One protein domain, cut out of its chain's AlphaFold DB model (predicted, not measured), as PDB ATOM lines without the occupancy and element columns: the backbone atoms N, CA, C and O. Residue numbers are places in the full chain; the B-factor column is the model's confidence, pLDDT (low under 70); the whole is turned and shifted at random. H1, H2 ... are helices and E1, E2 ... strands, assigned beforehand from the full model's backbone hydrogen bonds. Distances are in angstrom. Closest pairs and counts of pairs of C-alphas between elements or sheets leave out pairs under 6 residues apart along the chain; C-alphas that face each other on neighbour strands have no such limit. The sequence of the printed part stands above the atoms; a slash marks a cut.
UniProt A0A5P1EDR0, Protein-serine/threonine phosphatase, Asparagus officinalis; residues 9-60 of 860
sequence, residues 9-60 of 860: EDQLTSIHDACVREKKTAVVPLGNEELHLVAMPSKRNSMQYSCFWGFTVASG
ATOM      1  N   GLU A   9     182.756 216.023 221.617       70.69
ATOM      2  CA  GLU A   9     184.165 215.777 221.291       70.69
ATOM      3  C   GLU A   9     184.632 216.690 220.143       70.69
ATOM      4  O   GLU A   9     185.639 217.380 220.294       70.69
ATOM      5  N   ASP A  10     183.838 216.827 219.068       76.81
ATOM      6  CA  ASP A  10     184.106 217.784 217.976       76.81
ATOM      7  C   ASP A  10     184.232 219.227 218.500       76.81
ATOM      8  O   ASP A  10     185.070 220.009 218.042       76.81
ATOM      9  N   GLN A  11     183.390 219.593 219.473       83.50
ATOM     10  CA  GLN A  11     183.386 220.925 220.082       83.50
ATOM     11  C   GLN A  11     184.645 221.168 220.929       83.50
ATOM     12  O   GLN A  11     185.266 222.226 220.801       83.50
ATOM     13  N   LEU A  12     185.067 220.191 221.740       85.19
ATOM     14  CA  LEU A  12     186.311 220.273 222.515       85.19
ATOM     15  C   LEU A  12     187.550 220.346 221.613       85.19
ATOM     16  O   LEU A  12     188.455 221.135 221.893       85.19
ATOM     17  N   THR A  13     187.573 219.604 220.504       87.44
ATOM     18  CA  THR A  13     188.667 219.678 219.523       87.44
ATOM     19  C   THR A  13     188.688 221.011 218.779       87.44
ATOM     20  O   THR A  13     189.752 221.613 218.641       87.44
ATOM     21  N   SER A  14     187.525 221.562 218.416       89.06
ATOM     22  CA  SER A  14     187.437 222.911 217.839       89.06
ATOM     23  C   SER A  14     187.980 224.000 218.783       89.06
ATOM     24  O   SER A  14     188.675 224.917 218.333       89.06
ATOM     25  N   ILE A  15     187.719 223.875 220.093       91.25
ATOM     26  CA  ILE A  15     188.267 224.761 221.135       91.25
ATOM     27  C   ILE A  15     189.785 224.580 221.270       91.25
ATOM     28  O   ILE A  15     190.507 225.575 221.310       91.25
ATOM     29  N   HIS A  16     190.280 223.338 221.295       92.00
ATOM     30  CA  HIS A  16     191.713 223.027 221.383       92.00
ATOM     31  C   HIS A  16     192.500 223.638 220.220       92.00
ATOM     32  O   HIS A  16     193.402 224.448 220.449       92.00
ATOM     33  N   ASP A  17     192.084 223.362 218.982       89.75
ATOM     34  CA  ASP A  17     192.736 223.910 217.793       89.75
ATOM     35  C   ASP A  17     192.689 225.449 217.774       89.75
ATOM     36  O   ASP A  17     193.633 226.099 217.321       89.75
ATOM     37  N   ALA A  18     191.599 226.064 218.253       92.50
ATOM     38  CA  ALA A  18     191.499 227.519 218.361       92.50
ATOM     39  C   ALA A  18     192.486 228.086 219.394       92.50
ATOM     40  O   ALA A  18     193.205 229.038 219.087       92.50
ATOM     41  N   CYS A  19     192.581 227.469 220.572       93.00
ATOM     42  CA  CYS A  19     193.544 227.827 221.612       93.00
ATOM     43  C   CYS A  19     194.997 227.742 221.118       93.00
ATOM     44  O   CYS A  19     195.756 228.694 221.315       93.00
ATOM     45  N   VAL A  20     195.362 226.663 220.410       87.75
ATOM     46  CA  VAL A  20     196.703 226.487 219.824       87.75
ATOM     47  C   VAL A  20     196.980 227.530 218.734       87.75
ATOM     48  O   VAL A  20     197.998 228.224 218.796       87.75
ATOM     49  N   ARG A  21     196.074 227.703 217.757       89.75
ATOM     50  CA  ARG A  21     196.253 228.671 216.650       89.75
ATOM     51  C   ARG A  21     196.347 230.117 217.133       89.75
ATOM     52  O   ARG A  21     197.146 230.887 216.604       89.75
ATOM     53  N   GLU A  22     195.517 230.500 218.099       91.12
ATOM     54  CA  GLU A  22     195.406 231.886 218.571       91.12
ATOM     55  C   GLU A  22     196.321 232.201 219.765       91.12
ATOM     56  O   GLU A  22     196.377 233.358 220.184       91.12
ATOM     57  N   LYS A  23     197.039 231.198 220.295       85.69
ATOM     58  CA  LYS A  23     197.873 231.271 221.508       85.69
ATOM     59  C   LYS A  23     197.092 231.782 222.725       85.69
ATOM     60  O   LYS A  23     197.480 232.753 223.377       85.69
ATOM     61  N   LYS A  24     195.962 231.130 223.013       89.12
ATOM     62  CA  LYS A  24     195.024 231.485 224.093       89.12
ATOM     63  C   LYS A  24     194.728 230.292 224.998       89.12
ATOM     64  O   LYS A  24     194.677 229.156 224.542       89.12
ATOM     65  N   THR A  25     194.448 230.577 226.265       90.88
ATOM     66  CA  THR A  25     193.820 229.639 227.209       90.88
ATOM     67  C   THR A  25     192.294 229.695 227.061       90.88
ATOM     68  O   THR A  25     191.737 230.777 226.848       90.88
ATOM     69  N   ALA A  26     191.613 228.552 227.156       93.38
ATOM     70  CA  ALA A  26     190.158 228.514 227.312       93.38
ATOM     71  C   ALA A  26     189.816 228.657 228.802       93.38
ATOM     72  O   ALA A  26     190.418 227.994 229.639       93.38
ATOM     73  N   VAL A  27     188.860 229.523 229.150       93.62
ATOM     74  CA  VAL A  27     188.552 229.842 230.555       93.62
ATOM     75  C   VAL A  27     187.118 229.450 230.889       93.62
ATOM     76  O   VAL A  27     186.175 229.947 230.271       93.62
ATOM     77  N   VAL A  28     186.960 228.585 231.890       93.50
ATOM     78  CA  VAL A  28     185.668 228.154 232.433       93.50
ATOM     79  C   VAL A  28     185.465 228.814 233.805       93.50
ATOM     80  O   VAL A  28     186.250 228.549 234.717       93.50
ATOM     81  N   PRO A  29     184.447 229.675 233.992       92.19
ATOM     82  CA  PRO A  29     184.164 230.279 235.292       92.19
ATOM     83  C   PRO A  29     183.513 229.260 236.239       92.19
ATOM     84  O   PRO A  29     182.502 228.642 235.905       92.19
ATOM     85  N   LEU A  30     184.072 229.123 237.441       90.19
ATOM     86  CA  LEU A  30     183.665 228.195 238.498       90.19
ATOM     87  C   LEU A  30     183.320 228.980 239.778       90.19
ATOM     88  O   LEU A  30     183.993 228.900 240.805       90.19
ATOM     89  N   GLY A  31     182.262 229.791 239.708       87.56
ATOM     90  CA  GLY A  31     181.834 230.646 240.819       87.56
ATOM     91  C   GLY A  31     182.833 231.774 241.088       87.56
ATOM     92  O   GLY A  31     182.897 232.725 240.313       87.56
ATOM     93  N   ASN A  32     183.599 231.659 242.177       87.25
ATOM     94  CA  ASN A  32     184.658 232.613 242.539       87.25
ATOM     95  C   ASN A  32     186.029 232.247 241.932       87.25
ATOM     96  O   ASN A  32     186.989 233.001 242.085       87.25
ATOM     97  N   GLU A  33     186.129 231.098 241.263       92.19
ATOM     98  CA  GLU A  33     187.348 230.598 240.627       92.19
ATOM     99  C   GLU A  33     187.204 230.555 239.096       92.19
ATOM    100  O   GLU A  33     186.113 230.651 238.534       92.19
ATOM    101  N   GLU A  34     188.327 230.408 238.406       94.00
ATOM    102  CA  GLU A  34     188.435 230.188 236.969       94.00
ATOM    103  C   GLU A  34     189.299 228.949 236.730       94.00
ATOM    104  O   GLU A  34     190.433 228.878 237.207       94.00
ATOM    105  N   LEU A  35     188.788 227.994 235.953       95.19
ATOM    106  CA  LEU A  35     189.582 226.908 235.391       95.19
ATOM    107  C   LEU A  35     190.123 227.348 234.027       95.19
ATOM    108  O   LEU A  35     189.366 227.549 233.075       95.19
ATOM    109  N   HIS A  36     191.441 227.495 233.950       93.81
ATOM    110  CA  HIS A  36     192.187 227.814 232.737       93.81
ATOM    111  C   HIS A  36     192.673 226.518 232.087       93.81
ATOM    112  O   HIS A  36     193.413 225.754 232.703       93.81
ATOM    113  N   LEU A  37     192.246 226.280 230.850       93.31
ATOM    114  CA  LEU A  37     192.579 225.123 230.028       93.31
ATOM    115  C   LEU A  37     193.554 225.559 228.928       93.31
ATOM    116  O   LEU A  37     193.168 226.127 227.901       93.31
ATOM    117  N   VAL A  38     194.840 225.291 229.152       91.75
ATOM    118  CA  VAL A  38     195.918 225.559 228.194       91.75
ATOM    119  C   VAL A  38     196.017 224.371 227.240       91.75
ATOM    120  O   VAL A  38     196.329 223.264 227.669       91.75
ATOM    121  N   ALA A  39     195.719 224.582 225.958       91.75
ATOM    122  CA  ALA A  39     195.767 223.525 224.950       91.75
ATOM    123  C   ALA A  39     197.218 223.124 224.637       91.75
ATOM    124  O   ALA A  39     198.017 223.964 224.223       91.75
ATOM    125  N   MET A  40     197.531 221.836 224.799       88.50
ATOM    126  CA  MET A  40     198.849 221.250 224.538       88.50
ATOM    127  C   MET A  40     198.752 220.223 223.400       88.50
ATOM    128  O   MET A  40     197.788 219.450 223.369       88.50
ATOM    129  N   PRO A  41     199.714 220.163 222.462       82.81
ATOM    130  CA  PRO A  41     199.792 219.069 221.500       82.81
ATOM    131  C   PRO A  41     200.305 217.796 222.191       82.81
ATOM    132  O   PRO A  41     201.044 217.865 223.174       82.81
ATOM    133  N   SER A  42     199.939 216.624 221.666       79.88
ATOM    134  CA  SER A  42     200.424 215.347 222.200       79.88
ATOM    135  C   SER A  42     201.717 214.890 221.519       79.88
ATOM    136  O   SER A  42     201.804 214.912 220.290       79.88
ATOM    137  N   LYS A  43     202.686 214.359 222.283       74.44
ATOM    138  CA  LYS A  43     203.809 213.580 221.701       74.44
ATOM    139  C   LYS A  43     203.329 212.335 220.955       74.44
ATOM    140  O   LYS A  43     204.023 211.812 220.079       74.44
ATOM    141  N   ARG A  44     202.156 211.811 221.316       66.81
ATOM    142  CA  ARG A  44     201.594 210.577 220.764       66.81
ATOM    143  C   ARG A  44     200.734 210.901 219.547       66.81
ATOM    144  O   ARG A  44     199.514 210.878 219.623       66.81
ATOM    145  N   ASN A  45     201.381 211.068 218.391       56.06
ATOM    146  CA  ASN A  45     200.735 211.203 217.069       56.06
ATOM    147  C   ASN A  45     199.739 210.068 216.705       56.06
ATOM    148  O   ASN A  45     199.073 210.140 215.678       56.06
ATOM    149  N   SER A  46     199.649 209.005 217.513       54.41
ATOM    150  CA  SER A  46     198.657 207.928 217.420       54.41
ATOM    151  C   SER A  46     197.363 208.178 218.211       54.41
ATOM    152  O   SER A  46     196.433 207.381 218.100       54.41
ATOM    153  N   MET A  47     197.285 209.242 219.017       54.69
ATOM    154  CA  MET A  47     196.118 209.591 219.826       54.69
ATOM    155  C   MET A  47     195.516 210.923 219.369       54.69
ATOM    156  O   MET A  47     196.057 211.996 219.605       54.69
ATOM    157  N   GLN A  48     194.346 210.831 218.738       65.00
ATOM    158  CA  GLN A  48     193.584 211.937 218.153       65.00
ATOM    159  C   GLN A  48     192.789 212.734 219.215       65.00
ATOM    160  O   GLN A  48     191.627 213.065 219.010       65.00
ATOM    161  N   TYR A  49     193.400 212.987 220.376       71.44
ATOM    162  CA  TYR A  49     192.742 213.549 221.560       71.44
ATOM    163  C   TYR A  49     193.263 214.951 221.883       71.44
ATOM    164  O   TYR A  49     194.462 215.223 221.843       71.44
ATOM    165  N   SER A  50     192.343 215.839 222.252       83.88
ATOM    166  CA  SER A  50     192.635 217.228 222.600       83.88
ATOM    167  C   SER A  50     193.132 217.361 224.042       83.88
ATOM    168  O   SER A  50     192.341 217.484 224.975       83.88
ATOM    169  N   CYS A  51     194.453 217.333 224.227       87.81
ATOM    170  CA  CYS A  51     195.089 217.466 225.539       87.81
ATOM    171  C   CYS A  51     195.086 218.919 226.048       87.81
ATOM    172  O   CYS A  51     195.494 219.840 225.341       87.81
ATOM    173  N   PHE A  52     194.702 219.124 227.309       90.50
ATOM    174  CA  PHE A  52     194.782 220.420 227.990       90.50
ATOM    175  C   PHE A  52     195.487 220.278 229.343       90.50
ATOM    176  O   PHE A  52     195.251 219.311 230.068       90.50
ATOM    177  N   TRP A  53     196.288 221.273 229.723       91.12
ATOM    178  CA  TRP A  53     196.680 221.487 231.118       91.12
ATOM    179  C   TRP A  53     195.625 222.352 231.813       91.12
ATOM    180  O   TRP A  53     195.284 223.427 231.318       91.12
ATOM    181  N   GLY A  54     195.104 221.877 232.945       91.81
ATOM    182  CA  GLY A  54     194.095 222.574 233.741       91.81
ATOM    183  C   GLY A  54     194.692 223.258 234.967       91.81
ATOM    184  O   GLY A  54     195.326 222.601 235.789       91.81
ATOM    185  N   PHE A  55     194.444 224.559 235.114       91.38
ATOM    186  CA  PHE A  55     194.849 225.356 236.273       91.38
ATOM    187  C   PHE A  55     193.633 226.057 236.883       91.38
ATOM    188  O   PHE A  55     193.017 226.897 236.227       91.38
ATOM    189  N   THR A  56     193.303 225.751 238.138       93.81
ATOM    190  CA  THR A  56     192.281 226.489 238.897       93.81
ATOM    191  C   THR A  56     192.925 227.672 239.615       93.81
ATOM    192  O   THR A  56     193.920 227.506 240.322       93.81
ATOM    193  N   VAL A  57     192.365 228.869 239.443       92.12
ATOM    194  CA  VAL A  57     192.812 230.112 240.096       92.12
ATOM    195  C   VAL A  57     191.613 230.918 240.594       92.12
ATOM    196  O   VAL A  57     190.513 230.765 240.076       92.12
ATOM    197  N   ALA A  58     191.807 231.827 241.553       91.19
ATOM    198  CA  ALA A  58     190.777 232.812 241.895       91.19
ATOM    199  C   ALA A  58     190.421 233.674 240.665       91.19
ATOM    200  O   ALA A  58     191.305 234.012 239.870       91.19
ATOM    201  N   SER A  59     189.148 234.043 240.498       89.75
ATOM    202  CA  SER A  59     188.712 234.814 239.328       89.75
ATOM    203  C   SER A  59     189.448 236.158 239.226       89.75
ATOM    204  O   SER A  59     189.807 236.780 240.225       89.75
ATOM    205  N   GLY A  60     189.760 236.572 237.997       89.31
ATOM    206  CA  GLY A  60     190.563 237.756 237.696       89.31
ATOM    207  C   GLY A  60     192.072 237.602 237.937       89.31
ATOM    208  O   GLY A  60     192.843 238.332 237.311       89.31
TER     209      GLY A  60
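Overview. This is residues 9 to 60 of the 860 residues of the protein "Protein-serine/threonine phosphatase" of Asparagus officinalis (UniProt A0A5P1EDR0). A narrow, strongly twisted ribbon of three strands, E1, E2 and E3, has one helix, H1, crossing it near the end where residues 25, 39 and 51 lie. The loop of residues 41 to 50 reaches on from that end to one extreme of the long axis, and the turn at Asn 32 lies at the other. The printed part has 52 residues, with one named helix and three named strands in the order H1, E1, E2, E3; the sheet order is E1, E2, E3, antiparallel, and the class is mixed. The whole is only just compact, close to loose, with a radius of gyration of the C-alphas of 11.9 A and spans of 38 by 20 by 17 A.

Arrangement. H1, residues 9 to 22, has every O i to N i+4 pair within hydrogen-bond range. E1, residues 25 to 30, and E2, residues 33 to 40, form an antiparallel hairpin at 154 degrees, with N 28 and O 35 at 2.9 A. E2 and E3, residues 51 to 58, form another at 157 degrees, with N 36 and O 55 at 2.8 A. The three make a meander, each strand the antiparallel neighbour of the one before. H1 is on the sheet in two layers, a helix on one face of a sheet, at a height over the sheet of 8.7 A. It lies over E2 and runs across the strands, at 71 degrees to E2 on the local plane; their closest C-alphas, of His 16 and Ala 39, are 5.4 A apart.

Along the chain. H1 begins at C-alpha 9 (184.165, 215.777, 221.291) and is 19.8 A long. E1 measures 15.3 A and E2 21.9 A. E3, 22.8 A, ends at C-alpha 58 (190.777, 232.812, 241.895).

Size, cuts and confidence. The C-alphas farthest apart, of Asn 32 and Ser 46, are 37.9 A apart. The printed part has no cut and no long link. Mean pLDDT of the printed part is 85.8; residues 44 to 48 are under 70.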